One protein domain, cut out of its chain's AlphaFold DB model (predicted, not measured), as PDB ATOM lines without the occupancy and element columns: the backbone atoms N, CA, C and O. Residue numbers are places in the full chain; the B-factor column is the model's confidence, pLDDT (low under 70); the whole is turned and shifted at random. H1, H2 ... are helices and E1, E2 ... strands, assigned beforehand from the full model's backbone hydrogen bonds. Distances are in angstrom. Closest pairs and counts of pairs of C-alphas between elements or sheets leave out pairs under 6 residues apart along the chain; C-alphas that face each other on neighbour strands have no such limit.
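AT A GLANCE: This is residues 64 to 229 of the 230 residues of the protein "Biopolymer transporter ExbD" of Planctomycetes bacterium (UniProt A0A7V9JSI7). A strongly twisted sheet of five strands curls round one long helix, H4, and the longest helix, H3, crosses H4 on that same face. H6 covers part of the other face, with H1 packed on H6, while H5 lies towards the far end of the domain, near H4, and residues 185 to 192 stick out beside it. You have 166 printed residues with six named helices and five named strands, in the order E1 H1 E2 E3 H2 H3 E4 H4 H5 E5 H6; the mixed sheet runs E3 E2 E1 E4 E5. The class is mixed, helices and strands, and the whole is compact, with a radius of gyration of the C-alphas of 17.2 A and spans of 51 by 37 by 30 A.

IN THESE COORDINATES: Begin with the sheet: find C-alpha 64 at (-13.887, -24.449, -7.873), from which E1 runs 16.5 A to residue 69. E2 is residues 96 to 101, 16.9 A long, and E3 is residues 107 to 110. E4 is residues 153 to 157, 12.8 A long, and E5 is the short run 204 to 206. Then look for the helices: H3 starts at C-alpha 119, at (-42.317, -25.145, -17.551), and runs 28.0 A to residue 138; H4, residues 164 to 180, is 24.3 A long. H1 is residues 78 to 88, 15.2 A long, H2 is residues 111 to 114, and H5 is residues 194 to 200. H6, residues 219 to 228, is 14.3 A long and ends at C-alpha 228, at (-12.100, -30.224, 0.229).

HOW THE PARTS SIT: In the sheet, E3 and E5 are the edge strands. E2 and E3 form a hairpin, antiparallel at 153 degrees, with N 99 and O 107 at 2.8 A. E2 and E1 are antiparallel at 160 degrees, and N 98 and O 68 are 2.7 A apart. E1 and E4 are parallel at 17 degrees, with N 67 and O 156 at 2.8 A; E4 and E5 are parallel at 20 degrees, with N 155 and O 205 at 2.9 A. These pairs are within hydrogen-bond range. The sheet makes three layers with its helices, H3 and H4 on one face and H6 on the other. E4, H4, H5 and E5 form a strand-helix-strand unit, two parallel neighbour strands with helices between, and its crossover is right-handed. E3, H2, H3 and E4 form a split unit, with E2 and E1 between its strands, also right-handed. H3 touches H4 with residues 126 to 134 alone, at a steep tilt of 59 degrees, the same way; the closest C-alphas, of Gly 130 and Ala 172, are 4.8 A apart. H6 has a height over the sheet of 9.3 A and lies over E1. H1 is not on the sheet but touches H6, with the C-alphas of Ala 82 and Gly 220 closest at 4.0 A. H2 touches H3, with the C-alphas of Leu 114 and Ser 122 closest at 4.8 A. H5 is close to H4 but not clearly touching, with the C-alphas of Arg 178 and Asp 197 closest at 8.0 A. In H1, H3, H4 and H6 every O i to N i+4 pair is within hydrogen-bond range; H2 is too short for such a pair, and H5 has 0 of 3, with 1 of 4 O i to N i+3 pairs within range.

THE WHOLE: The C-alphas farthest apart, of Ser 79 and Asp 189, are 54.2 A apart. The printed part has no cut. The links from H3 to E4, H4 to H5 and E5 to H6 are long. Check the B-factor column at residue 91, residues 182 to 198 and residues 209 to 217: there the model's pLDDT is under 70, against a mean of 85.2 for the printed part.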
ATOM      1  N   SER A  64     -13.326 -23.105  -7.944       93.25
ATOM      2  CA  SER A  64     -13.887 -24.449  -7.873       93.25
ATOM      3  C   SER A  64     -15.349 -24.422  -7.425       93.25
ATOM      4  O   SER A  64     -15.685 -23.947  -6.333       93.25
ATOM      5  N   ILE A  65     -16.224 -24.982  -8.260       95.19
ATOM      6  CA  ILE A  65     -17.635 -25.222  -7.955       95.19
ATOM      7  C   ILE A  65     -17.818 -26.716  -7.706       95.19
ATOM      8  O   ILE A  65     -17.660 -27.515  -8.621       95.19
ATOM      9  N   GLY A  66     -18.158 -27.099  -6.477       94.56
ATOM     10  CA  GLY A  66     -18.411 -28.491  -6.104       94.56
ATOM     11  C   GLY A  66     -19.901 -28.826  -6.122       94.56
ATOM     12  O   GLY A  66     -20.691 -28.123  -5.493       94.56
ATOM     13  N   ILE A  67     -20.272 -29.913  -6.798       95.25
ATOM     14  CA  ILE A  67     -21.628 -30.472  -6.846       95.25
ATOM     15  C   ILE A  67     -21.593 -31.875  -6.242       95.25
ATOM     16  O   ILE A  67     -20.925 -32.770  -6.760       95.25
ATOM     17  N   TYR A  68     -22.324 -32.069  -5.149       94.44
ATOM     18  CA  TYR A  68     -22.342 -33.312  -4.379       94.44
ATOM     19  C   TYR A  68     -23.753 -33.609  -3.846       94.44
ATOM     20  O   TYR A  68     -24.617 -32.735  -3.883       94.44
ATOM     21  N   PRO A  69     -24.051 -34.838  -3.396       94.06
ATOM     22  CA  PRO A  69     -25.367 -35.182  -2.860       94.06
ATOM     23  C   PRO A  69     -25.759 -34.297  -1.672       94.06
ATOM     24  O   PRO A  69     -24.953 -34.043  -0.775       94.06
ATOM     25  N   ALA A  70     -27.008 -33.830  -1.648       93.25
ATOM     26  CA  ALA A  70     -27.504 -33.042  -0.525       93.25
ATOM     27  C   ALA A  70     -27.528 -33.870   0.775       93.25
ATOM     28  O   ALA A  70     -27.846 -35.058   0.766       93.25
ATOM     29  N   GLY A  71     -27.228 -33.225   1.907       88.50
ATOM     30  CA  GLY A  71     -27.266 -33.853   3.234       88.50
ATOM     31  C   GLY A  71     -25.942 -34.450   3.722       88.50
ATOM     32  O   GLY A  71     -25.913 -34.989   4.825       88.50
ATOM     33  N   LEU A  72     -24.859 -34.342   2.947       88.88
ATOM     34  CA  LEU A  72     -23.512 -34.703   3.399       88.88
ATOM     35  C   LEU A  72     -22.930 -33.636   4.334       88.88
ATOM     36  O   LEU A  72     -23.074 -32.433   4.096       88.88
ATOM     37  N   THR A  73     -22.235 -34.075   5.384       84.88
ATOM     38  CA  THR A  73     -21.543 -33.176   6.318       84.88
ATOM     39  C   THR A  73     -20.112 -32.900   5.870       84.88
ATOM     40  O   THR A  73     -19.382 -33.821   5.518       84.88
ATOM     41  N   THR A  74     -19.678 -31.640   5.919       83.81
ATOM     42  CA  THR A  74     -18.287 -31.258   5.624       83.81
ATOM     43  C   THR A  74     -17.325 -31.708   6.722       83.81
ATOM     44  O   THR A  74     -17.658 -31.606   7.901       83.81
ATOM     45  N   GLY A  75     -16.104 -32.092   6.344       83.75
ATOM     46  CA  GLY A  75     -15.031 -32.452   7.282       83.75
ATOM     47  C   GLY A  75     -14.995 -33.928   7.687       83.75
ATOM     48  O   GLY A  75     -14.240 -34.283   8.588       83.75
ATOM     49  N   ALA A  76     -15.794 -34.772   7.034       86.56
ATOM     50  CA  ALA A  76     -15.724 -36.220   7.180       86.56
ATOM     51  C   ALA A  76     -14.522 -36.811   6.418       86.56
ATOM     52  O   ALA A  76     -13.964 -36.177   5.518       86.56
ATOM     53  N   ASP A  77     -14.121 -38.029   6.787       88.44
ATOM     54  CA  ASP A  77     -13.099 -38.792   6.062       88.44
ATOM     55  C   ASP A  77     -13.689 -39.561   4.858       88.44
ATOM     56  O   ASP A  77     -14.907 -39.687   4.702       88.44
ATOM     57  N   GLU A  78     -12.826 -40.098   3.989       89.56
ATOM     58  CA  GLU A  78     -13.239 -40.854   2.794       89.56
ATOM     59  C   GLU A  78     -14.158 -42.046   3.120       89.56
ATOM     60  O   GLU A  78     -15.110 -42.333   2.389       89.56
ATOM     61  N   SER A  79     -13.893 -42.747   4.229       87.75
ATOM     62  CA  SER A  79     -14.650 -43.932   4.643       87.75
ATOM     63  C   SER A  79     -16.044 -43.572   5.161       87.75
ATOM     64  O   SER A  79     -17.023 -44.287   4.905       87.75
ATOM     65  N   GLN A  80     -16.156 -42.426   5.830       90.44
ATOM     66  CA  GLN A  80     -17.408 -41.840   6.273       90.44
ATOM     67  C   GLN A  80     -18.226 -41.407   5.063       90.44
ATOM     68  O   GLN A  80     -19.362 -41.857   4.945       90.44
ATOM     69  N   TYR A  81     -17.650 -40.667   4.110       90.25
ATOM     70  CA  TYR A  81     -18.369 -40.286   2.889       90.25
ATOM     71  C   TYR A  81     -18.850 -41.498   2.088       90.25
ATOM     72  O   TYR A  81     -19.992 -41.508   1.628       90.25
ATOM     73  N   ALA A  82     -18.038 -42.553   1.969       88.44
ATOM     74  CA  ALA A  82     -18.472 -43.796   1.333       88.44
ATOM     75  C   ALA A  82     -19.664 -44.434   2.071       88.44
ATOM     76  O   ALA A  82     -20.612 -44.906   1.442       88.44
ATOM     77  N   SER A  83     -19.634 -44.442   3.405       88.88
ATOM     78  CA  SER A  83     -20.705 -44.997   4.239       88.88
ATOM     79  C   SER A  83     -21.990 -44.171   4.152       88.88
ATOM     80  O   SER A  83     -23.080 -44.732   4.024       88.88
ATOM     81  N   GLU A  84     -21.876 -42.842   4.176       89.69
ATOM     82  CA  GLU A  84     -23.004 -41.925   4.025       89.69
ATOM     83  C   GLU A  84     -23.627 -42.024   2.640       89.69
ATOM     84  O   GLU A  84     -24.850 -42.126   2.539       89.69
ATOM     85  N   TRP A  85     -22.800 -42.082   1.594       88.06
ATOM     86  CA  TRP A  85     -23.264 -42.319   0.236       88.06
ATOM     87  C   TRP A  85     -24.026 -43.636   0.137       88.06
ATOM     88  O   TRP A  85     -25.177 -43.623  -0.277       88.06
ATOM     89  N   ASN A  86     -23.451 -44.753   0.598       87.81
ATOM     90  CA  ASN A  86     -24.120 -46.057   0.551       87.81
ATOM     91  C   ASN A  86     -25.452 -46.066   1.318       87.81
ATOM     92  O   ASN A  86     -26.395 -46.741   0.909       87.81
ATOM     93  N   ARG A  87     -25.546 -45.309   2.422       86.56
ATOM     94  CA  ARG A  87     -26.787 -45.126   3.188       86.56
ATOM     95  C   ARG A  87     -27.824 -44.332   2.388       86.56
ATOM     96  O   ARG A  87     -28.991 -44.716   2.364       86.56
ATOM     97  N   MET A  88     -27.413 -43.241   1.743       85.06
ATOM     98  CA  MET A  88     -28.290 -42.374   0.944       85.06
ATOM     99  C   MET A  88     -28.734 -43.036  -0.364       85.06
ATOM    100  O   MET A  88     -29.903 -42.955  -0.727       85.06
ATOM    101  N   SER A  89     -27.826 -43.732  -1.044       80.75
ATOM    102  CA  SER A  89     -28.039 -44.360  -2.346       80.75
ATOM    103  C   SER A  89     -28.634 -45.767  -2.222       80.75
ATOM    104  O   SER A  89     -28.230 -46.661  -2.968       80.75
ATOM    105  N   SER A  90     -29.525 -46.007  -1.249       74.31
ATOM    106  CA  SER A  90     -30.123 -47.319  -0.923       74.31
ATOM    107  C   SER A  90     -31.056 -47.853  -2.036       74.31
ATOM    108  O   SER A  90     -32.210 -48.182  -1.786       74.31
ATOM    109  N   GLY A  91     -30.568 -47.924  -3.276       67.88
ATOM    110  CA  GLY A  91     -31.274 -48.346  -4.486       67.88
ATOM    111  C   GLY A  91     -31.325 -47.269  -5.570       67.88
ATOM    112  O   GLY A  91     -31.167 -47.605  -6.740       67.88
ATOM    113  N   ASP A  92     -31.453 -45.998  -5.181       80.94
ATOM    114  CA  ASP A  92     -31.727 -44.887  -6.099       80.94
ATOM    115  C   ASP A  92     -30.688 -43.760  -6.009       80.94
ATOM    116  O   ASP A  92     -30.054 -43.544  -4.974       80.94
ATOM    117  N   ILE A  93     -30.539 -43.015  -7.108       82.25
ATOM    118  CA  ILE A  93     -29.723 -41.798  -7.154       82.25
ATOM    119  C   ILE A  93     -30.465 -40.690  -6.388       82.25
ATOM    120  O   ILE A  93     -31.648 -40.456  -6.664       82.25
ATOM    121  N   PRO A  94     -29.812 -39.983  -5.444       86.44
ATOM    122  CA  PRO A  94     -30.455 -38.899  -4.716       86.44
ATOM    123  C   PRO A  94     -30.994 -37.825  -5.674       86.44
ATOM    124  O   PRO A  94     -30.256 -37.349  -6.537       86.44
ATOM    125  N   PRO A  95     -32.261 -37.399  -5.519       86.69
ATOM    126  CA  PRO A  95     -32.852 -36.393  -6.395       86.69
ATOM    127  C   PRO A  95     -32.332 -34.981  -6.115       86.69
ATOM    128  O   PRO A  95     -32.587 -34.086  -6.910       86.69
ATOM    129  N   GLN A  96     -31.663 -34.763  -4.981       94.00
ATOM    130  CA  GLN A  96     -31.196 -33.452  -4.548       94.00
ATOM    131  C   GLN A  96     -29.671 -33.394  -4.540       94.00
ATOM    132  O   GLN A  96     -29.003 -34.270  -3.984       94.00
ATOM    133  N   ALA A  97     -29.137 -32.316  -5.104       95.25
ATOM    134  CA  ALA A  97     -27.714 -32.015  -5.112       95.25
ATOM    135  C   ALA A  97     -27.452 -30.705  -4.365       95.25
ATOM    136  O   ALA A  97     -28.237 -29.767  -4.441       95.25
ATOM    137  N   ALA A  98     -26.347 -30.634  -3.642       96.38
ATOM    138  CA  ALA A  98     -25.810 -29.422  -3.058       96.38
ATOM    139  C   ALA A  98     -24.716 -28.860  -3.975       96.38
ATOM    140  O   ALA A  98     -23.817 -29.587  -4.396       96.38
ATOM    141  N   VAL A  99     -24.791 -27.564  -4.268       96.19
ATOM    142  CA  VAL A  99     -23.794 -26.820  -5.043       96.19
ATOM    143  C   VAL A  99     -23.091 -25.836  -4.131       96.19
ATOM    144  O   VAL A  99     -23.741 -25.039  -3.458       96.19
ATOM    145  N   ARG A 100     -21.762 -25.868  -4.115       94.69
ATOM    146  CA  ARG A 100     -20.930 -24.997  -3.284       94.69
ATOM    147  C   ARG A 100     -19.876 -24.298  -4.128       94.69
ATOM    148  O   ARG A 100     -19.250 -24.927  -4.974       94.69
ATOM    149  N   ILE A 101     -19.647 -23.021  -3.840       93.75
ATOM    150  CA  ILE A 101     -18.576 -22.215  -4.434       93.75
ATOM    151  C   ILE A 101     -17.707 -21.702  -3.285       93.75
ATOM    152  O   ILE A 101     -18.202 -21.001  -2.397       93.75
ATOM    153  N   GLY A 102     -16.437 -22.108  -3.254       86.06
ATOM    154  CA  GLY A 102     -15.522 -21.803  -2.151       86.06
ATOM    155  C   GLY A 102     -16.083 -22.208  -0.777       86.06
ATOM    156  O   GLY A 102     -16.466 -23.358  -0.553       86.06
ATOM    157  N   ARG A 103     -16.150 -21.248   0.157       83.56
ATOM    158  CA  ARG A 103     -16.603 -21.451   1.554       83.56
ATOM    159  C   ARG A 103     -18.049 -21.023   1.823       83.56
ATOM    160  O   ARG A 103     -18.460 -20.969   2.981       83.56
ATOM    161  N   ASN A 104     -18.810 -20.698   0.783       87.94
ATOM    162  CA  ASN A 104     -20.167 -20.183   0.944       87.94
ATOM    163  C   ASN A 104     -21.167 -21.299   1.272       87.94
ATOM    164  O   ASN A 104     -20.895 -22.488   1.074       87.94
ATOM    165  N   GLN A 105     -22.333 -20.915   1.798       89.81
ATOM    166  CA  GLN A 105     -23.395 -21.868   2.112       89.81
ATOM    167  C   GLN A 105     -23.875 -22.558   0.825       89.81
ATOM    168  O   GLN A 105     -24.147 -21.861  -0.156       89.81
ATOM    169  N   PRO A 106     -23.986 -23.898   0.804       94.25
ATOM    170  CA  PRO A 106     -24.378 -24.605  -0.402       94.25
ATOM    171  C   PRO A 106     -25.836 -24.327  -0.783       94.25
ATOM    172  O   PRO A 106     -26.722 -24.296   0.073       94.25
ATOM    173  N   LEU A 107     -26.085 -24.188  -2.084       96.50
ATOM    174  CA  LEU A 107     -27.426 -24.167  -2.657       96.50
ATOM    175  C   LEU A 107     -27.904 -25.598  -2.877       96.50
ATOM    176  O   LEU A 107     -27.229 -26.378  -3.542       96.50
ATOM    177  N   ILE A 108     -29.090 -25.935  -2.382       97.06
ATOM    178  CA  ILE A 108     -29.732 -27.207  -2.725       97.06
ATOM    179  C   ILE A 108     -30.479 -27.043  -4.046       97.06
ATOM    180  O   ILE A 108     -31.294 -26.130  -4.169       97.06
ATOM    181  N   ILE A 109     -30.196 -27.916  -5.007       95.75
ATOM    182  CA  ILE A 109     -30.882 -28.080  -6.290       95.75
ATOM    183  C   ILE A 109     -31.813 -29.282  -6.180       95.75
ATOM    184  O   ILE A 109     -31.375 -30.366  -5.783       95.75
ATOM    185  N   ASP A 110     -33.078 -29.107  -6.567       94.38
ATOM    186  CA  ASP A 110     -34.027 -30.212  -6.668       94.38
ATOM    187  C   ASP A 110     -34.102 -30.730  -8.108       94.38
ATOM    188  O   ASP A 110     -34.729 -30.147  -8.997       94.38
ATOM    189  N   GLY A 111     -33.494 -31.890  -8.342       92.50
ATOM    190  CA  GLY A 111     -33.522 -32.564  -9.627       92.50
ATOM    191  C   GLY A 111     -34.928 -32.946 -10.095       92.50
ATOM    192  O   GLY A 111     -35.130 -33.107 -11.299       92.50
ATOM    193  N   ARG A 112     -35.918 -33.078  -9.202       93.88
ATOM    194  CA  ARG A 112     -37.316 -33.328  -9.598       93.88
ATOM    195  C   ARG A 112     -37.964 -32.076 -10.169       93.88
ATOM    196  O   ARG A 112     -38.676 -32.179 -11.163       93.88
ATOM    197  N   ALA A 113     -37.681 -30.911  -9.585       93.56
ATOM    198  CA  ALA A 113     -38.147 -29.630 -10.107       93.56
ATOM    199  C   ALA A 113     -37.551 -29.355 -11.498       93.56
ATOM    200  O   ALA A 113     -38.278 -28.961 -12.409       93.56
ATOM    201  N   LEU A 114     -36.266 -29.676 -11.698       93.12
ATOM    202  CA  LEU A 114     -35.594 -29.571 -13.001       93.12
ATOM    203  C   LEU A 114     -36.189 -30.491 -14.076       93.12
ATOM    204  O   LEU A 114     -36.207 -30.136 -15.251       93.12
ATOM    205  N   SER A 115     -36.664 -31.676 -13.691       93.38
ATOM    206  CA  SER A 115     -37.291 -32.642 -14.603       93.38
ATOM    207  C   SER A 115     -38.817 -32.503 -14.680       93.38
ATOM    208  O   SER A 115     -39.479 -33.371 -15.250       93.38
ATOM    209  N   SER A 116     -39.391 -31.443 -14.101       94.50
ATOM    210  CA  SER A 116     -40.834 -31.219 -14.114       94.50
ATOM    211  C   SER A 116     -41.340 -30.958 -15.540       94.50
ATOM    212  O   SER A 116     -40.746 -30.146 -16.252       94.50
ATOM    213  N   PRO A 117     -42.464 -31.572 -15.961       94.69
ATOM    214  CA  PRO A 117     -43.109 -31.238 -17.232       94.69
ATOM    215  C   PRO A 117     -43.734 -29.834 -17.217       94.69
ATOM    216  O   PRO A 117     -44.038 -29.284 -18.273       94.69
ATOM    217  N   ASP A 118     -43.942 -29.255 -16.031       95.88
ATOM    218  CA  ASP A 118     -44.408 -27.884 -15.882       95.88
ATOM    219  C   ASP A 118     -43.239 -26.909 -16.085       95.88
ATOM    220  O   ASP A 118     -42.313 -26.831 -15.269       95.88
ATOM    221  N   ALA A 119     -43.306 -26.153 -17.183       94.81
ATOM    222  CA  ALA A 119     -42.317 -25.145 -17.551       94.81
ATOM    223  C   ALA A 119     -42.196 -24.015 -16.514       94.81
ATOM    224  O   ALA A 119     -41.131 -23.415 -16.396       94.81
ATOM    225  N   ALA A 120     -43.253 -23.726 -15.748       95.44
ATOM    226  CA  ALA A 120     -43.190 -22.718 -14.697       95.44
ATOM    227  C   ALA A 120     -42.346 -23.203 -13.510       95.44
ATOM    228  O   ALA A 120     -41.550 -22.438 -12.972       95.44
ATOM    229  N   ILE A 121     -42.475 -24.480 -13.131       93.62
ATOM    230  CA  ILE A 121     -41.709 -25.081 -12.027       93.62
ATOM    231  C   ILE A 121     -40.235 -25.212 -12.410       93.62
ATOM    232  O   ILE A 121     -39.363 -24.759 -11.669       93.62
ATOM    233  N   SER A 122     -39.955 -25.809 -13.572       94.75
ATOM    234  CA  SER A 122     -38.577 -25.968 -14.045       94.75
ATOM    235  C   SER A 122     -37.927 -24.611 -14.324       94.75
ATOM    236  O   SER A 122     -36.796 -24.382 -13.906       94.75
ATOM    237  N   GLY A 123     -38.656 -23.669 -14.929       95.31
ATOM    238  CA  GLY A 123     -38.191 -22.302 -15.161       95.31
ATOM    239  C   GLY A 123     -37.873 -21.542 -13.872       95.31
ATOM    240  O   GLY A 123     -36.824 -20.906 -13.787       95.31
ATOM    241  N   ALA A 124     -38.725 -21.639 -12.845       96.06
ATOM    242  CA  ALA A 124     -38.474 -21.006 -11.549       96.06
ATOM    243  C   ALA A 124     -37.233 -21.582 -10.850       96.06
ATOM    244  O   ALA A 124     -36.453 -20.831 -10.265       96.06
ATOM    245  N   GLU A 125     -37.020 -22.898 -10.938       95.69
ATOM    246  CA  GLU A 125     -35.832 -23.547 -10.378       95.69
ATOM    247  C   GLU A 125     -34.553 -23.129 -11.121       95.69
ATOM    248  O   GLU A 125     -33.561 -22.773 -10.484       95.69
ATOM    249  N   LEU A 126     -34.586 -23.087 -12.458       96.25
ATOM    250  CA  LEU A 126     -33.468 -22.602 -13.273       96.25
ATOM    251  C   LEU A 126     -33.128 -21.139 -12.961       96.25
ATOM    252  O   LEU A 126     -31.955 -20.813 -12.780       96.25
ATOM    253  N   GLN A 127     -34.142 -20.276 -12.845       96.31
ATOM    254  CA  GLN A 127     -33.954 -18.870 -12.492       96.31
ATOM    255  C   GLN A 127     -33.316 -18.733 -11.106       96.31
ATOM    256  O   GLN A 127     -32.318 -18.036 -10.957       96.31
ATOM    257  N   ARG A 128     -33.828 -19.463 -10.106       97.38
ATOM    258  CA  ARG A 128     -33.285 -19.460  -8.741       97.38
ATOM    259  C   ARG A 128     -31.808 -19.858  -8.709       97.38
ATOM    260  O   ARG A 128     -31.023 -19.248  -7.983       97.38
ATOM    261  N   ILE A 129     -31.430 -20.879  -9.481       97.31
ATOM    262  CA  ILE A 129     -30.036 -21.333  -9.582       97.31
ATOM    263  C   ILE A 129     -29.176 -20.276 -10.281       97.31
ATOM    264  O   ILE A 129     -28.085 -19.976  -9.797       97.31
ATOM    265  N   GLY A 130     -29.672 -19.681 -11.368       96.81
ATOM    266  CA  GLY A 130     -29.002 -18.596 -12.089       96.81
ATOM    267  C   GLY A 130     -28.752 -17.360 -11.221       96.81
ATOM    268  O   GLY A 130     -27.627 -16.860 -11.177       96.81
ATOM    269  N   ASP A 131     -29.762 -16.913 -10.474       96.62
ATOM    270  CA  ASP A 131     -29.681 -15.751  -9.581       96.62
ATOM    271  C   ASP A 131     -28.670 -15.985  -8.452       96.62
ATOM    272  O   ASP A 131     -27.827 -15.128  -8.153       96.62
ATOM    273  N   TRP A 132     -28.715 -17.172  -7.836       97.25
ATOM    274  CA  TRP A 132     -27.758 -17.546  -6.801       97.25
ATOM    275  C   TRP A 132     -26.337 -17.617  -7.366       97.25
ATOM    276  O   TRP A 132     -25.437 -16.999  -6.802       97.25
ATOM    277  N   MET A 133     -26.139 -18.296  -8.500       96.75
ATOM    278  CA  MET A 133     -24.833 -18.430  -9.155       96.75
ATOM    279  C   MET A 133     -24.234 -17.062  -9.484       96.75
ATOM    280  O   MET A 133     -23.087 -16.786  -9.138       96.75
ATOM    281  N   SER A 134     -25.038 -16.178 -10.073       95.50
ATOM    282  CA  SER A 134     -24.627 -14.816 -10.419       95.50
ATOM    283  C   SER A 134     -24.217 -14.025  -9.181       95.50
ATOM    284  O   SER A 134     -23.167 -13.388  -9.173       95.50
ATOM    285  N   THR A 135     -24.994 -14.121  -8.099       95.56
ATOM    286  CA  THR A 135     -24.672 -13.466  -6.823       95.56
ATOM    287  C   THR A 135     -23.335 -13.947  -6.258       95.56
ATOM    288  O   THR A 135     -22.539 -13.139  -5.783       95.56
ATOM    289  N   GLN A 136     -23.069 -15.254  -6.316       95.62
ATOM    290  CA  GLN A 136     -21.825 -15.826  -5.803       95.62
ATOM    291  C   GLN A 136     -20.616 -15.453  -6.671       95.62
ATOM    292  O   GLN A 136     -19.591 -15.039  -6.131       95.62
ATOM    293  N   LEU A 137     -20.727 -15.568  -7.999       94.12
ATOM    294  CA  LEU A 137     -19.615 -15.332  -8.929       94.12
ATOM    295  C   LEU A 137     -19.133 -13.880  -8.933       94.12
ATOM    296  O   LEU A 137     -17.939 -13.650  -9.106       94.12
ATOM    297  N   VAL A 138     -20.015 -12.913  -8.648       94.12
ATOM    298  CA  VAL A 138     -19.629 -11.501  -8.463       94.12
ATOM    299  C   VAL A 138     -18.566 -11.328  -7.376       94.12
ATOM    300  O   VAL A 138     -17.707 -10.459  -7.499       94.12
ATOM    301  N   GLY A 139     -18.578 -12.165  -6.335       92.00
ATOM    302  CA  GLY A 139     -17.571 -12.127  -5.272       92.00
ATOM    303  C   GLY A 139     -16.168 -12.553  -5.717       92.00
ATOM    304  O   GLY A 139     -15.203 -12.265  -5.015       92.00
ATOM    305  N   PHE A 140     -16.047 -13.206  -6.876       91.25
ATOM    306  CA  PHE A 140     -14.792 -13.700  -7.451       91.25
ATOM    307  C   PHE A 140     -14.369 -12.911  -8.702       91.25
ATOM    308  O   PHE A 140     -13.614 -13.405  -9.543       91.25
ATOM    309  N   GLU A 141     -14.903 -11.703  -8.873       91.88
ATOM    310  CA  GLU A 141     -14.535 -10.805  -9.965       91.88
ATOM    311  C   GLU A 141     -13.287  -9.997  -9.610       91.88
ATOM    312  O   GLU A 141     -13.239  -9.291  -8.600       91.88
ATOM    313  N   VAL A 142     -12.284 -10.043 -10.486       89.31
ATOM    314  CA  VAL A 142     -11.092  -9.201 -10.378       89.31
ATOM    315  C   VAL A 142     -11.364  -7.883 -11.093       89.31
ATOM    316  O   VAL A 142     -11.558  -7.836 -12.310       89.31
ATOM    317  N   SER A 143     -11.398  -6.787 -10.336       87.31
ATOM    318  CA  SER A 143     -11.689  -5.460 -10.887       87.31
ATOM    319  C   SER A 143     -10.631  -5.031 -11.908       87.31
ATOM    320  O   SER A 143      -9.441  -5.019 -11.609       87.31
ATOM    321  N   GLY A 144     -11.071  -4.642 -13.107       82.94
ATOM    322  CA  GLY A 144     -10.200  -4.122 -14.170       82.94
ATOM    323  C   GLY A 144      -9.522  -5.180 -15.049       82.94
ATOM    324  O   GLY A 144      -8.895  -4.809 -16.039       82.94
ATOM    325  N   ALA A 145      -9.666  -6.475 -14.748       84.62
ATOM    326  CA  ALA A 145      -9.174  -7.543 -15.615       84.62
ATOM    327  C   ALA A 145     -10.176  -7.861 -16.740       84.62
ATOM    328  O   ALA A 145     -11.389  -7.923 -16.518       84.62
ATOM    329  N   ALA A 146      -9.663  -8.102 -17.951       87.12
ATOM    330  CA  ALA A 146     -10.466  -8.589 -19.075       87.12
ATOM    331  C   ALA A 146     -11.111  -9.945 -18.735       87.12
ATOM    332  O   ALA A 146     -10.492 -10.751 -18.042       87.12
ATOM    333  N   ARG A 147     -12.320 -10.228 -19.249       88.25
ATOM    334  CA  ARG A 147     -13.089 -11.456 -18.938       88.25
ATOM    335  C   ARG A 147     -12.267 -12.735 -19.128       88.25
ATOM    336  O   ARG A 147     -12.203 -13.557 -18.223       88.25
ATOM    337  N   LYS A 148     -11.566 -12.858 -20.255       88.88
ATOM    338  CA  LYS A 148     -10.675 -13.983 -20.579       88.88
ATOM    339  C   LYS A 148      -9.494 -14.172 -19.617       88.88
ATOM    340  O   LYS A 148      -8.958 -15.270 -19.518       88.88
ATOM    341  N   LEU A 149      -9.070 -13.101 -18.940       88.25
ATOM    342  CA  LEU A 149      -7.957 -13.105 -17.981       88.25
ATOM    343  C   LEU A 149      -8.415 -13.293 -16.536       88.25
ATOM    344  O   LEU A 149      -7.591 -13.359 -15.630       88.25
ATOM    345  N   GLN A 150      -9.721 -13.351 -16.311       91.06
ATOM    346  CA  GLN A 150     -10.261 -13.665 -15.007       91.06
ATOM    347  C   GLN A 150      -9.945 -15.124 -14.605       91.06
ATOM    348  O   GLN A 150      -9.777 -15.970 -15.490       91.06
ATOM    349  N   PRO A 151      -9.944 -15.459 -13.299       91.31
ATOM    350  CA  PRO A 151      -9.760 -16.835 -12.836       91.31
ATOM    351  C   PRO A 151     -10.759 -17.790 -13.491       91.31
ATOM    352  O   PRO A 151     -11.960 -17.525 -13.475       91.31
ATOM    353  N   GLN A 152     -10.288 -18.898 -14.060       92.56
ATOM    354  CA  GLN A 152     -11.164 -19.875 -14.717       92.56
ATOM    355  C   GLN A 152     -12.147 -20.506 -13.719       92.56
ATOM    356  O   GLN A 152     -11.811 -20.695 -12.550       92.56
ATOM    357  N   VAL A 153     -13.345 -20.866 -14.178       94.00
ATOM    358  CA  VAL A 153     -14.316 -21.620 -13.371       94.00
ATOM    359  C   VAL A 153     -14.192 -23.099 -13.693       94.00
ATOM    360  O   VAL A 153     -14.309 -23.497 -14.850       94.00
ATOM    361  N   GLU A 154     -14.019 -23.917 -12.663       93.69
ATOM    362  CA  GLU A 154     -13.973 -25.368 -12.795       93.69
ATOM    363  C   GLU A 154     -15.138 -25.998 -12.028       93.69
ATOM    364  O   GLU A 154     -15.278 -25.823 -10.815       93.69
ATOM    365  N   VAL A 155     -15.992 -26.733 -12.740       95.00
ATOM    366  CA  VAL A 155     -17.160 -27.403 -12.160       95.00
ATOM    367  C   VAL A 155     -16.833 -28.867 -11.898       95.00
ATOM    368  O   VAL A 155     -16.662 -29.662 -12.821       95.00
ATOM    369  N   HIS A 156     -16.796 -29.226 -10.623       93.62
ATOM    370  CA  HIS A 156     -16.580 -30.577 -10.125       93.62
ATOM    371  C   HIS A 156     -17.925 -31.203  -9.775       93.62
ATOM    372  O   HIS A 156     -18.571 -30.794  -8.811       93.62
ATOM    373  N   CYS A 157     -18.363 -32.191 -10.553       93.06
ATOM    374  CA  CYS A 157     -19.599 -32.919 -10.283       93.06
ATOM    375  C   CYS A 157     -19.301 -34.340  -9.834       93.06
ATOM    376  O   CYS A 157     -18.651 -35.086 -10.561       93.06
ATOM    377  N   PHE A 158     -19.843 -34.717  -8.676       92.88
ATOM    378  CA  PHE A 158     -19.753 -36.081  -8.182       92.88
ATOM    379  C   PHE A 158     -20.356 -37.068  -9.187       92.88
ATOM    380  O   PHE A 158     -21.511 -36.930  -9.597       92.88
ATOM    381  N   SER A 159     -19.579 -38.087  -9.548       89.31
ATOM    382  CA  SER A 159     -19.918 -39.080 -10.569       89.31
ATOM    383  C   SER A 159     -21.161 -39.915 -10.249       89.31
ATOM    384  O   SER A 159     -21.786 -40.457 -11.160       89.31
ATOM    385  N   GLY A 160     -21.549 -40.005  -8.972       88.69
ATOM    386  CA  GLY A 160     -22.765 -40.694  -8.542       88.69
ATOM    387  C   GLY A 160     -24.066 -39.907  -8.752       88.69
ATOM    388  O   GLY A 160     -25.137 -40.469  -8.530       88.69
ATOM    389  N   LEU A 161     -24.006 -38.631  -9.151       90.44
ATOM    390  CA  LEU A 161     -25.190 -37.809  -9.429       90.44
ATOM    391  C   LEU A 161     -25.609 -37.858 -10.901       90.44
ATOM    392  O   LEU A 161     -24.818 -38.116 -11.805       90.44
ATOM    393  N   GLU A 162     -26.874 -37.521 -11.158       91.19
ATOM    394  CA  GLU A 162     -27.348 -37.314 -12.525       91.19
ATOM    395  C   GLU A 162     -26.688 -36.082 -13.159       91.19
ATOM    396  O   GLU A 162     -26.630 -35.007 -12.556       91.19
ATOM    397  N   TRP A 163     -26.287 -36.219 -14.424       90.69
ATOM    398  CA  TRP A 163     -25.570 -35.188 -15.181       90.69
ATOM    399  C   TRP A 163     -26.344 -33.860 -15.280       90.69
ATOM    400  O   TRP A 163     -25.745 -32.791 -15.356       90.69
ATOM    401  N   LYS A 164     -27.680 -33.886 -15.205       93.50
ATOM    402  CA  LYS A 164     -28.512 -32.671 -15.261       93.50
ATOM    403  C   LYS A 164     -28.108 -31.603 -14.236       93.50
ATOM    404  O   LYS A 164     -28.188 -30.421 -14.546       93.50
ATOM    405  N   HIS A 165     -27.622 -32.002 -13.057       94.38
ATOM    406  CA  HIS A 165     -27.151 -31.055 -12.044       94.38
ATOM    407  C   HIS A 165     -25.912 -30.288 -12.530       94.38
ATOM    408  O   HIS A 165     -25.845 -29.072 -12.374       94.38
ATOM    409  N   ALA A 166     -24.971 -30.980 -13.182       93.94
ATOM    410  CA  ALA A 166     -23.787 -30.361 -13.775       93.94
ATOM    411  C   ALA A 166     -24.145 -29.424 -14.937       93.94
ATOM    412  O   ALA A 166     -23.601 -28.324 -15.001       93.94
ATOM    413  N   LEU A 167     -25.080 -29.818 -15.816       94.62
ATOM    414  CA  LEU A 167     -25.526 -28.964 -16.929       94.62
ATOM    415  C   LEU A 167     -26.126 -27.663 -16.432       94.62
ATOM    416  O   LEU A 167     -25.732 -26.604 -16.896       94.62
ATOM    417  N   VAL A 168     -27.045 -27.733 -15.471       95.88
ATOM    418  CA  VAL A 168     -27.735 -26.536 -14.987       95.88
ATOM    419  C   VAL A 168     -26.760 -25.565 -14.321       95.88
ATOM    420  O   VAL A 168     -26.850 -24.359 -14.539       95.88
ATOM    421  N   VAL A 169     -25.788 -26.076 -13.561       96.50
ATOM    422  CA  VAL A 169     -24.722 -25.246 -12.983       96.50
ATOM    423  C   VAL A 169     -23.845 -24.639 -14.075       96.50
ATOM    424  O   VAL A 169     -23.588 -23.437 -14.047       96.50
ATOM    425  N   TYR A 170     -23.414 -25.433 -15.055       95.81
ATOM    426  CA  TYR A 170     -22.603 -24.952 -16.173       95.81
ATOM    427  C   TYR A 170     -23.330 -23.871 -16.986       95.81
ATOM    428  O   TYR A 170     -22.757 -22.820 -17.278       95.81
ATOM    429  N   ASP A 171     -24.606 -24.089 -17.297       94.75
ATOM    430  CA  ASP A 171     -25.445 -23.146 -18.032       94.75
ATOM    431  C   ASP A 171     -25.667 -21.856 -17.241       94.75
ATOM    432  O   ASP A 171     -25.619 -20.776 -17.831       94.75
ATOM    433  N   ALA A 172     -25.834 -21.941 -15.916       96.06
ATOM    434  CA  ALA A 172     -25.930 -20.777 -15.039       96.06
ATOM    435  C   ALA A 172     -24.636 -19.942 -15.047       96.06
ATOM    436  O   ALA A 172     -24.694 -18.722 -15.201       96.06
ATOM    437  N   VAL A 173     -23.464 -20.586 -14.973       95.56
ATOM    438  CA  VAL A 173     -22.164 -19.900 -15.108       95.56
ATOM    439  C   VAL A 173     -22.051 -19.247 -16.490       95.56
ATOM    440  O   VAL A 173     -21.676 -18.084 -16.608       95.56
ATOM    441  N   ARG A 174     -22.429 -19.952 -17.564       92.75
ATOM    442  CA  ARG A 174     -22.395 -19.402 -18.930       92.75
ATOM    443  C   ARG A 174     -23.413 -18.287 -19.160       92.75
ATOM    444  O   ARG A 174     -23.176 -17.422 -20.001       92.75
ATOM    445  N   ALA A 175     -24.557 -18.304 -18.483       91.81
ATOM    446  CA  ALA A 175     -25.517 -17.206 -18.509       91.81
ATOM    447  C   ALA A 175     -24.925 -15.954 -17.849       91.81
ATOM    448  O   ALA A 175     -24.957 -14.887 -18.457       91.81
ATOM    449  N   PHE A 176     -24.286 -16.117 -16.686       93.38
ATOM    450  CA  PHE A 176     -23.574 -15.039 -16.003       93.38
ATOM    451  C   PHE A 176     -22.466 -14.424 -16.874       93.38
ATOM    452  O   PHE A 176     -22.398 -13.204 -17.020       93.38
ATOM    453  N   GLU A 177     -21.634 -15.249 -17.519       91.50
ATOM    454  CA  GLU A 177     -20.587 -14.752 -18.425       91.50
ATOM    455  C   GLU A 177     -21.169 -13.959 -19.603       91.50
ATOM    456  O   GLU A 177     -20.648 -12.902 -19.953       91.50
ATOM    457  N   ARG A 178     -22.278 -14.424 -20.193       87.94
ATOM    458  CA  ARG A 178     -22.952 -13.715 -21.294       87.94
ATOM    459  C   ARG A 178     -23.496 -12.354 -20.866       87.94
ATOM    460  O   ARG A 178     -23.359 -11.389 -21.615       87.94
ATOM    461  N   GLU A 179     -24.090 -12.274 -19.677       88.00
ATOM    462  CA  GLU A 179     -24.580 -11.015 -19.111       88.00
ATOM    463  C   GLU A 179     -23.427 -10.030 -18.879       88.00
ATOM    464  O   GLU A 179     -23.510  -8.863 -19.263       88.00
ATOM    465  N   ARG A 180     -22.310 -10.512 -18.325       87.81
ATOM    466  CA  ARG A 180     -21.137  -9.686 -18.009       87.81
ATOM    467  C   ARG A 180     -20.352  -9.226 -19.228       87.81
ATOM    468  O   ARG A 180     -19.781  -8.138 -19.185       87.81
ATOM    469  N   SER A 181     -20.347 -10.000 -20.307       80.12
ATOM    470  CA  SER A 181     -19.743  -9.585 -21.577       80.12
ATOM    471  C   SER A 181     -20.554  -8.505 -22.309       80.12
ATOM    472  O   SER A 181     -20.074  -7.964 -23.299       80.12
ATOM    473  N   GLY A 182     -21.769  -8.163 -21.852       68.12
ATOM    474  CA  GLY A 182     -22.600  -7.110 -22.457       68.12
ATOM    475  C   GLY A 182     -23.253  -7.493 -23.793       68.12
ATOM    476  O   GLY A 182     -23.868  -6.656 -24.446       68.12
ATOM    477  N   VAL A 183     -23.164  -8.766 -24.188       61.78
ATOM    478  CA  VAL A 183     -23.624  -9.296 -25.489       61.78
ATOM    479  C   VAL A 183     -25.154  -9.431 -25.565       61.78
ATOM    480  O   VAL A 183     -25.741  -9.517 -26.643       61.78
ATOM    481  N   VAL A 184     -25.846  -9.385 -24.422       53.75
ATOM    482  CA  VAL A 184     -27.299  -9.628 -24.318       53.75
ATOM    483  C   VAL A 184     -28.150  -8.609 -25.105       53.75
ATOM    484  O   VAL A 184     -29.311  -8.885 -25.390       53.75
ATOM    485  N   GLN A 185     -27.594  -7.474 -25.545       48.47
ATOM    486  CA  GLN A 185     -28.341  -6.451 -26.291       48.47
ATOM    487  C   GLN A 185     -28.222  -6.491 -27.825       48.47
ATOM    488  O   GLN A 185     -28.980  -5.780 -28.479       48.47
ATOM    489  N   ALA A 186     -27.374  -7.344 -28.413       48.72
ATOM    490  CA  ALA A 186     -27.246  -7.466 -29.879       48.72
ATOM    491  C   ALA A 186     -27.890  -8.742 -30.469       48.72
ATOM    492  O   ALA A 186     -27.974  -8.915 -31.684       48.72
ATOM    493  N   ALA A 187     -28.399  -9.643 -29.624       47.41
ATOM    494  CA  ALA A 187     -28.735 -11.023 -29.993       47.41
ATOM    495  C   ALA A 187     -30.112 -11.235 -30.667       47.41
ATOM    496  O   ALA A 187     -30.688 -12.320 -30.553       47.41
ATOM    497  N   ALA A 188     -30.646 -10.240 -31.379       51.06
ATOM    498  CA  ALA A 188     -31.759 -10.478 -32.302       51.06
ATOM    499  C   ALA A 188     -31.268 -10.966 -33.683       51.06
ATOM    500  O   ALA A 188     -31.989 -11.725 -34.327       51.06
ATOM    501  N   ASP A 189     -30.035 -10.626 -34.098       48.91
ATOM    502  CA  ASP A 189     -29.647 -10.727 -35.516       48.91
ATOM    503  C   ASP A 189     -28.428 -11.609 -35.874       48.91
ATOM    504  O   ASP A 189     -28.193 -11.823 -37.064       48.91
ATOM    505  N   ALA A 190     -27.672 -12.220 -34.948       51.94
ATOM    506  CA  ALA A 190     -26.420 -12.893 -35.348       51.94
ATOM    507  C   ALA A 190     -26.116 -14.240 -34.663       51.94
ATOM    508  O   ALA A 190     -25.515 -14.320 -33.597       51.94
ATOM    509  N   ARG A 191     -26.387 -15.353 -35.366       55.66
ATOM    510  CA  ARG A 191     -25.820 -16.686 -35.045       55.66
ATOM    511  C   ARG A 191     -24.296 -16.772 -35.249       55.66
ATOM    512  O   ARG A 191     -23.690 -17.743 -34.805       55.66
ATOM    513  N   HIS A 192     -23.698 -15.802 -35.943       49.38
ATOM    514  CA  HIS A 192     -22.255 -15.742 -36.192       49.38
ATOM    515  C   HIS A 192     -21.470 -15.064 -35.056       49.38
ATOM    516  O   HIS A 192     -20.346 -15.481 -34.806       49.38
ATOM    517  N   GLU A 193     -22.066 -14.112 -34.331       53.69
ATOM    518  CA  GLU A 193     -21.401 -13.389 -33.228       53.69
ATOM    519  C   GLU A 193     -21.215 -14.277 -31.983       53.69
ATOM    520  O   GLU A 193     -20.158 -14.254 -31.358       53.69
ATOM    521  N   LEU A 194     -22.142 -15.217 -31.750       57.00
ATOM    522  CA  LEU A 194     -22.119 -16.141 -30.605       57.00
ATOM    523  C   LEU A 194     -20.819 -16.966 -30.466       57.00
ATOM    524  O   LEU A 194     -20.513 -17.475 -29.386       57.00
ATOM    525  N   ARG A 195     -20.077 -17.172 -31.564       58.03
ATOM    526  CA  ARG A 195     -18.815 -17.931 -31.562       58.03
ATOM    527  C   ARG A 195     -17.621 -17.110 -31.093       58.03
ATOM    528  O   ARG A 195     -16.754 -17.686 -30.436       58.03
ATOM    529  N   ASP A 196     -17.582 -15.823 -31.411       59.62
ATOM    530  CA  ASP A 196     -16.487 -14.935 -31.012       59.62
ATOM    531  C   ASP A 196     -16.675 -14.482 -29.554       59.62
ATOM    532  O   ASP A 196     -15.707 -14.400 -28.798       59.62
ATOM    533  N   ASP A 197     -17.925 -14.364 -29.095       65.69
ATOM    534  CA  ASP A 197     -18.272 -13.987 -27.716       65.69
ATOM    535  C   ASP A 197     -17.736 -14.964 -26.657       65.69
ATOM    536  O   ASP A 197     -17.345 -14.574 -25.554       65.69
ATOM    537  N   LEU A 198     -17.690 -16.259 -26.987       69.19
ATOM    538  CA  LEU A 198     -17.146 -17.284 -26.095       69.19
ATOM    539  C   LEU A 198     -15.612 -17.298 -26.064       69.19
ATOM    540  O   LEU A 198     -15.049 -17.866 -25.130       69.19
ATOM    541  N   GLN A 199     -14.937 -16.693 -27.047       78.12
ATOM    542  CA  GLN A 199     -13.471 -16.613 -27.065       78.12
ATOM    543  C   GLN A 199     -12.933 -15.556 -26.099       78.12
ATOM    544  O   GLN A 199     -11.804 -15.696 -25.621       78.12
ATOM    545  N   GLU A 200     -13.730 -14.523 -25.823       83.19
ATOM    546  CA  GLU A 200     -13.393 -13.446 -24.890       83.19
ATOM    547  C   GLU A 200     -13.998 -13.649 -23.495       83.19
ATOM    548  O   GLU A 200     -13.574 -12.998 -22.540       83.19
ATOM    549  N   ALA A 201     -14.940 -14.583 -23.345       86.75
ATOM    550  CA  ALA A 201     -15.459 -14.995 -22.048       86.75
ATOM    551  C   ALA A 201     -14.394 -15.700 -21.188       86.75
ATOM    552  O   ALA A 201     -13.414 -16.261 -21.686       86.75
ATOM    553  N   ARG A 202     -14.626 -15.715 -19.872       91.00
ATOM    554  CA  ARG A 202     -13.839 -16.517 -18.931       91.00
ATOM    555  C   ARG A 202     -13.906 -18.001 -19.315       91.00
ATOM    556  O   ARG A 202     -14.942 -18.509 -19.763       91.00
ATOM    557  N   GLU A 203     -12.800 -18.708 -19.115       90.88
ATOM    558  CA  GLU A 203     -12.744 -20.155 -19.305       90.88
ATOM    559  C   GLU A 203     -13.621 -20.860 -18.254       90.88
ATOM    560  O   GLU A 203     -13.503 -20.606 -17.055       90.88
ATOM    561  N   VAL A 204     -14.530 -21.723 -18.718       92.44
ATOM    562  CA  VAL A 204     -15.400 -22.547 -17.867       92.44
ATOM    563  C   VAL A 204     -15.249 -23.985 -18.319       92.44
ATOM    564  O   VAL A 204     -15.585 -24.311 -19.464       92.44
ATOM    565  N   THR A 205     -14.759 -24.836 -17.428       92.12
ATOM    566  CA  THR A 205     -14.498 -26.247 -17.699       92.12
ATOM    567  C   THR A 205     -15.269 -27.131 -16.733       92.12
ATOM    568  O   THR A 205     -15.606 -26.748 -15.611       92.12
ATOM    569  N   LEU A 206     -15.581 -28.336 -17.196       90.00
ATOM    570  CA  LEU A 206     -16.025 -29.412 -16.325       90.00
ATOM    571  C   LEU A 206     -14.785 -30.208 -15.945       90.00
ATOM    572  O   LEU A 206     -14.046 -30.644 -16.834       90.00
ATOM    573  N   ALA A 207     -14.564 -30.388 -14.648       85.62
ATOM    574  CA  ALA A 207     -13.487 -31.232 -14.167       85.62
ATOM    575  C   ALA A 207     -13.666 -32.646 -14.728       85.62
ATOM    576  O   ALA A 207     -14.790 -33.153 -14.846       85.62
ATOM    577  N   ALA A 208     -12.557 -33.289 -15.094       75.00
ATOM    578  CA  ALA A 208     -12.612 -34.652 -15.590       75.00
ATOM    579  C   ALA A 208     -13.212 -35.557 -14.498       75.00
ATOM    580  O   ALA A 208     -12.679 -35.594 -13.385       75.00
ATOM    581  N   PRO A 209     -14.295 -36.307 -14.780       65.88
ATOM    582  CA  PRO A 209     -14.805 -37.260 -13.813       65.88
ATOM    583  C   PRO A 209     -13.708 -38.291 -13.566       65.88
ATOM    584  O   PRO A 209     -13.180 -38.878 -14.514       65.88
ATOM    585  N   ARG A 210     -13.371 -38.544 -12.298       64.00
ATOM    586  CA  ARG A 210     -12.307 -39.503 -11.959       64.00
ATOM    587  C   ARG A 210     -12.581 -40.909 -12.492       64.00
ATOM    588  O   ARG A 210     -11.664 -41.713 -12.626       64.00
ATOM    589  N   MET A 211     -13.841 -41.248 -12.759       57.09
ATOM    590  CA  MET A 211     -14.267 -42.641 -12.783       57.09
ATOM    591  C   MET A 211     -14.925 -43.000 -14.124       57.09
ATOM    592  O   MET A 211     -16.144 -43.032 -14.239       57.09
ATOM    593  N   ARG A 212     -14.121 -43.344 -15.144       46.19
ATOM    594  CA  ARG A 212     -14.613 -44.149 -16.286       46.19
ATOM    595  C   ARG A 212     -14.708 -45.653 -15.956       46.19
ATOM    596  O   ARG A 212     -15.377 -46.373 -16.690       46.19
ATOM    597  N   HIS A 213     -14.092 -46.128 -14.859       44.16
ATOM    598  CA  HIS A 213     -13.929 -47.570 -14.571       44.16
ATOM    599  C   HIS A 213     -14.001 -48.001 -13.094       44.16
ATOM    600  O   HIS A 213     -13.550 -49.093 -12.751       44.16
ATOM    601  N   ALA A 214     -14.512 -47.183 -12.184       52.69
ATOM    602  CA  ALA A 214     -14.299 -47.473 -10.772       52.69
ATOM    603  C   ALA A 214     -15.313 -48.416 -10.124       52.69
ATOM    604  O   ALA A 214     -16.514 -48.401 -10.395       52.69
ATOM    605  N   SER A 215     -14.790 -49.194  -9.181       57.72
ATOM    606  CA  SER A 215     -15.564 -49.933  -8.195       57.72
ATOM    607  C   SER A 215     -16.249 -48.968  -7.215       57.72
ATOM    608  O   SER A 215     -15.809 -47.832  -7.025       57.72
ATOM    609  N   ARG A 216     -17.296 -49.437  -6.521       60.94
ATOM    610  CA  ARG A 216     -18.005 -48.686  -5.459       60.94
ATOM    611  C   ARG A 216     -17.077 -48.108  -4.373       60.94
ATOM    612  O   ARG A 216     -17.503 -47.248  -3.614       60.94
ATOM    613  N   HIS A 217     -15.828 -48.567  -4.292       63.78
ATOM    614  CA  HIS A 217     -14.834 -48.110  -3.325       63.78
ATOM    615  C   HIS A 217     -14.193 -46.754  -3.674       63.78
ATOM    616  O   HIS A 217     -13.678 -46.106  -2.774       63.78
ATOM    617  N   GLY A 218     -14.265 -46.283  -4.928       77.12
ATOM    618  CA  GLY A 218     -13.681 -44.991  -5.333       77.12
ATOM    619  C   GLY A 218     -14.548 -43.755  -5.045       77.12
ATOM    620  O   GLY A 218     -14.049 -42.634  -5.066       77.12
ATOM    621  N   LEU A 219     -15.838 -43.948  -4.748       84.50
ATOM    622  CA  LEU A 219     -16.805 -42.851  -4.597       84.50
ATOM    623  C   LEU A 219     -16.572 -42.007  -3.333       84.50
ATOM    624  O   LEU A 219     -16.807 -40.803  -3.349       84.50
ATOM    625  N   GLY A 220     -16.089 -42.620  -2.246       86.44
ATOM    626  CA  GLY A 220     -15.779 -41.901  -1.004       86.44
ATOM    627  C   GLY A 220     -14.611 -40.926  -1.156       86.44
ATOM    628  O   GLY A 220     -14.689 -39.803  -0.667       86.44
ATOM    629  N   ALA A 221     -13.571 -41.335  -1.890       87.25
ATOM    630  CA  ALA A 221     -12.420 -40.486  -2.191       87.25
ATOM    631  C   ALA A 221     -12.821 -39.289  -3.065       87.25
ATOM    632  O   ALA A 221     -12.469 -38.156  -2.761       87.25
ATOM    633  N   GLU A 222     -13.635 -39.517  -4.100       88.94
ATOM    634  CA  GLU A 222     -14.145 -38.434  -4.949       88.94
ATOM    635  C   GLU A 222     -14.975 -37.412  -4.155       88.94
ATOM    636  O   GLU A 222     -14.779 -36.207  -4.308       88.94
ATOM    637  N   LEU A 223     -15.872 -37.874  -3.275       90.12
ATOM    638  CA  LEU A 223     -16.620 -36.980  -2.391       90.12
ATOM    639  C   LEU A 223     -15.687 -36.196  -1.468       90.12
ATOM    640  O   LEU A 223     -15.868 -34.990  -1.328       90.12
ATOM    641  N   ALA A 224     -14.685 -36.842  -0.871       89.12
ATOM    642  CA  ALA A 224     -13.719 -36.158  -0.018       89.12
ATOM    643  C   ALA A 224     -12.974 -35.048  -0.774       89.12
ATOM    644  O   ALA A 224     -12.855 -33.937  -0.257       89.12
ATOM    645  N   ASP A 225     -12.546 -35.308  -2.010       88.31
ATOM    646  CA  ASP A 225     -11.877 -34.311  -2.845       88.31
ATOM    647  C   ASP A 225     -12.792 -33.124  -3.148       88.31
ATOM    648  O   ASP A 225     -12.421 -31.983  -2.872       88.31
ATOM    649  N   ILE A 226     -14.016 -33.380  -3.627       89.50
ATOM    650  CA  ILE A 226     -15.001 -32.327  -3.930       89.50
ATOM    651  C   ILE A 226     -15.311 -31.496  -2.675       89.50
ATOM    652  O   ILE A 226     -15.422 -30.267  -2.730       89.50
ATOM    653  N   MET A 227     -15.415 -32.152  -1.517       88.56
ATOM    654  CA  MET A 227     -15.712 -31.509  -0.237       88.56
ATOM    655  C   MET A 227     -14.537 -30.700   0.325       88.56
ATOM    656  O   MET A 227     -14.776 -29.788   1.127       88.56
ATOM    657  N   ASN A 228     -13.315 -30.949  -0.145       87.06
ATOM    658  CA  ASN A 228     -12.100 -30.224   0.229       87.06
ATOM    659  C   ASN A 228     -11.644 -29.192  -0.820       87.06
ATOM    660  O   ASN A 228     -10.637 -28.521  -0.601       87.06
ATOM    661  N   LEU A 229     -12.386 -29.012  -1.922       83.62
ATOM    662  CA  LEU A 229     -12.155 -27.906  -2.860       83.62
ATOM    663  C   LEU A 229     -12.274 -26.559  -2.122       83.62
ATOM    664  O   LEU A 229     -13.253 -26.318  -1.402       83.62
TER     665      LEU A 229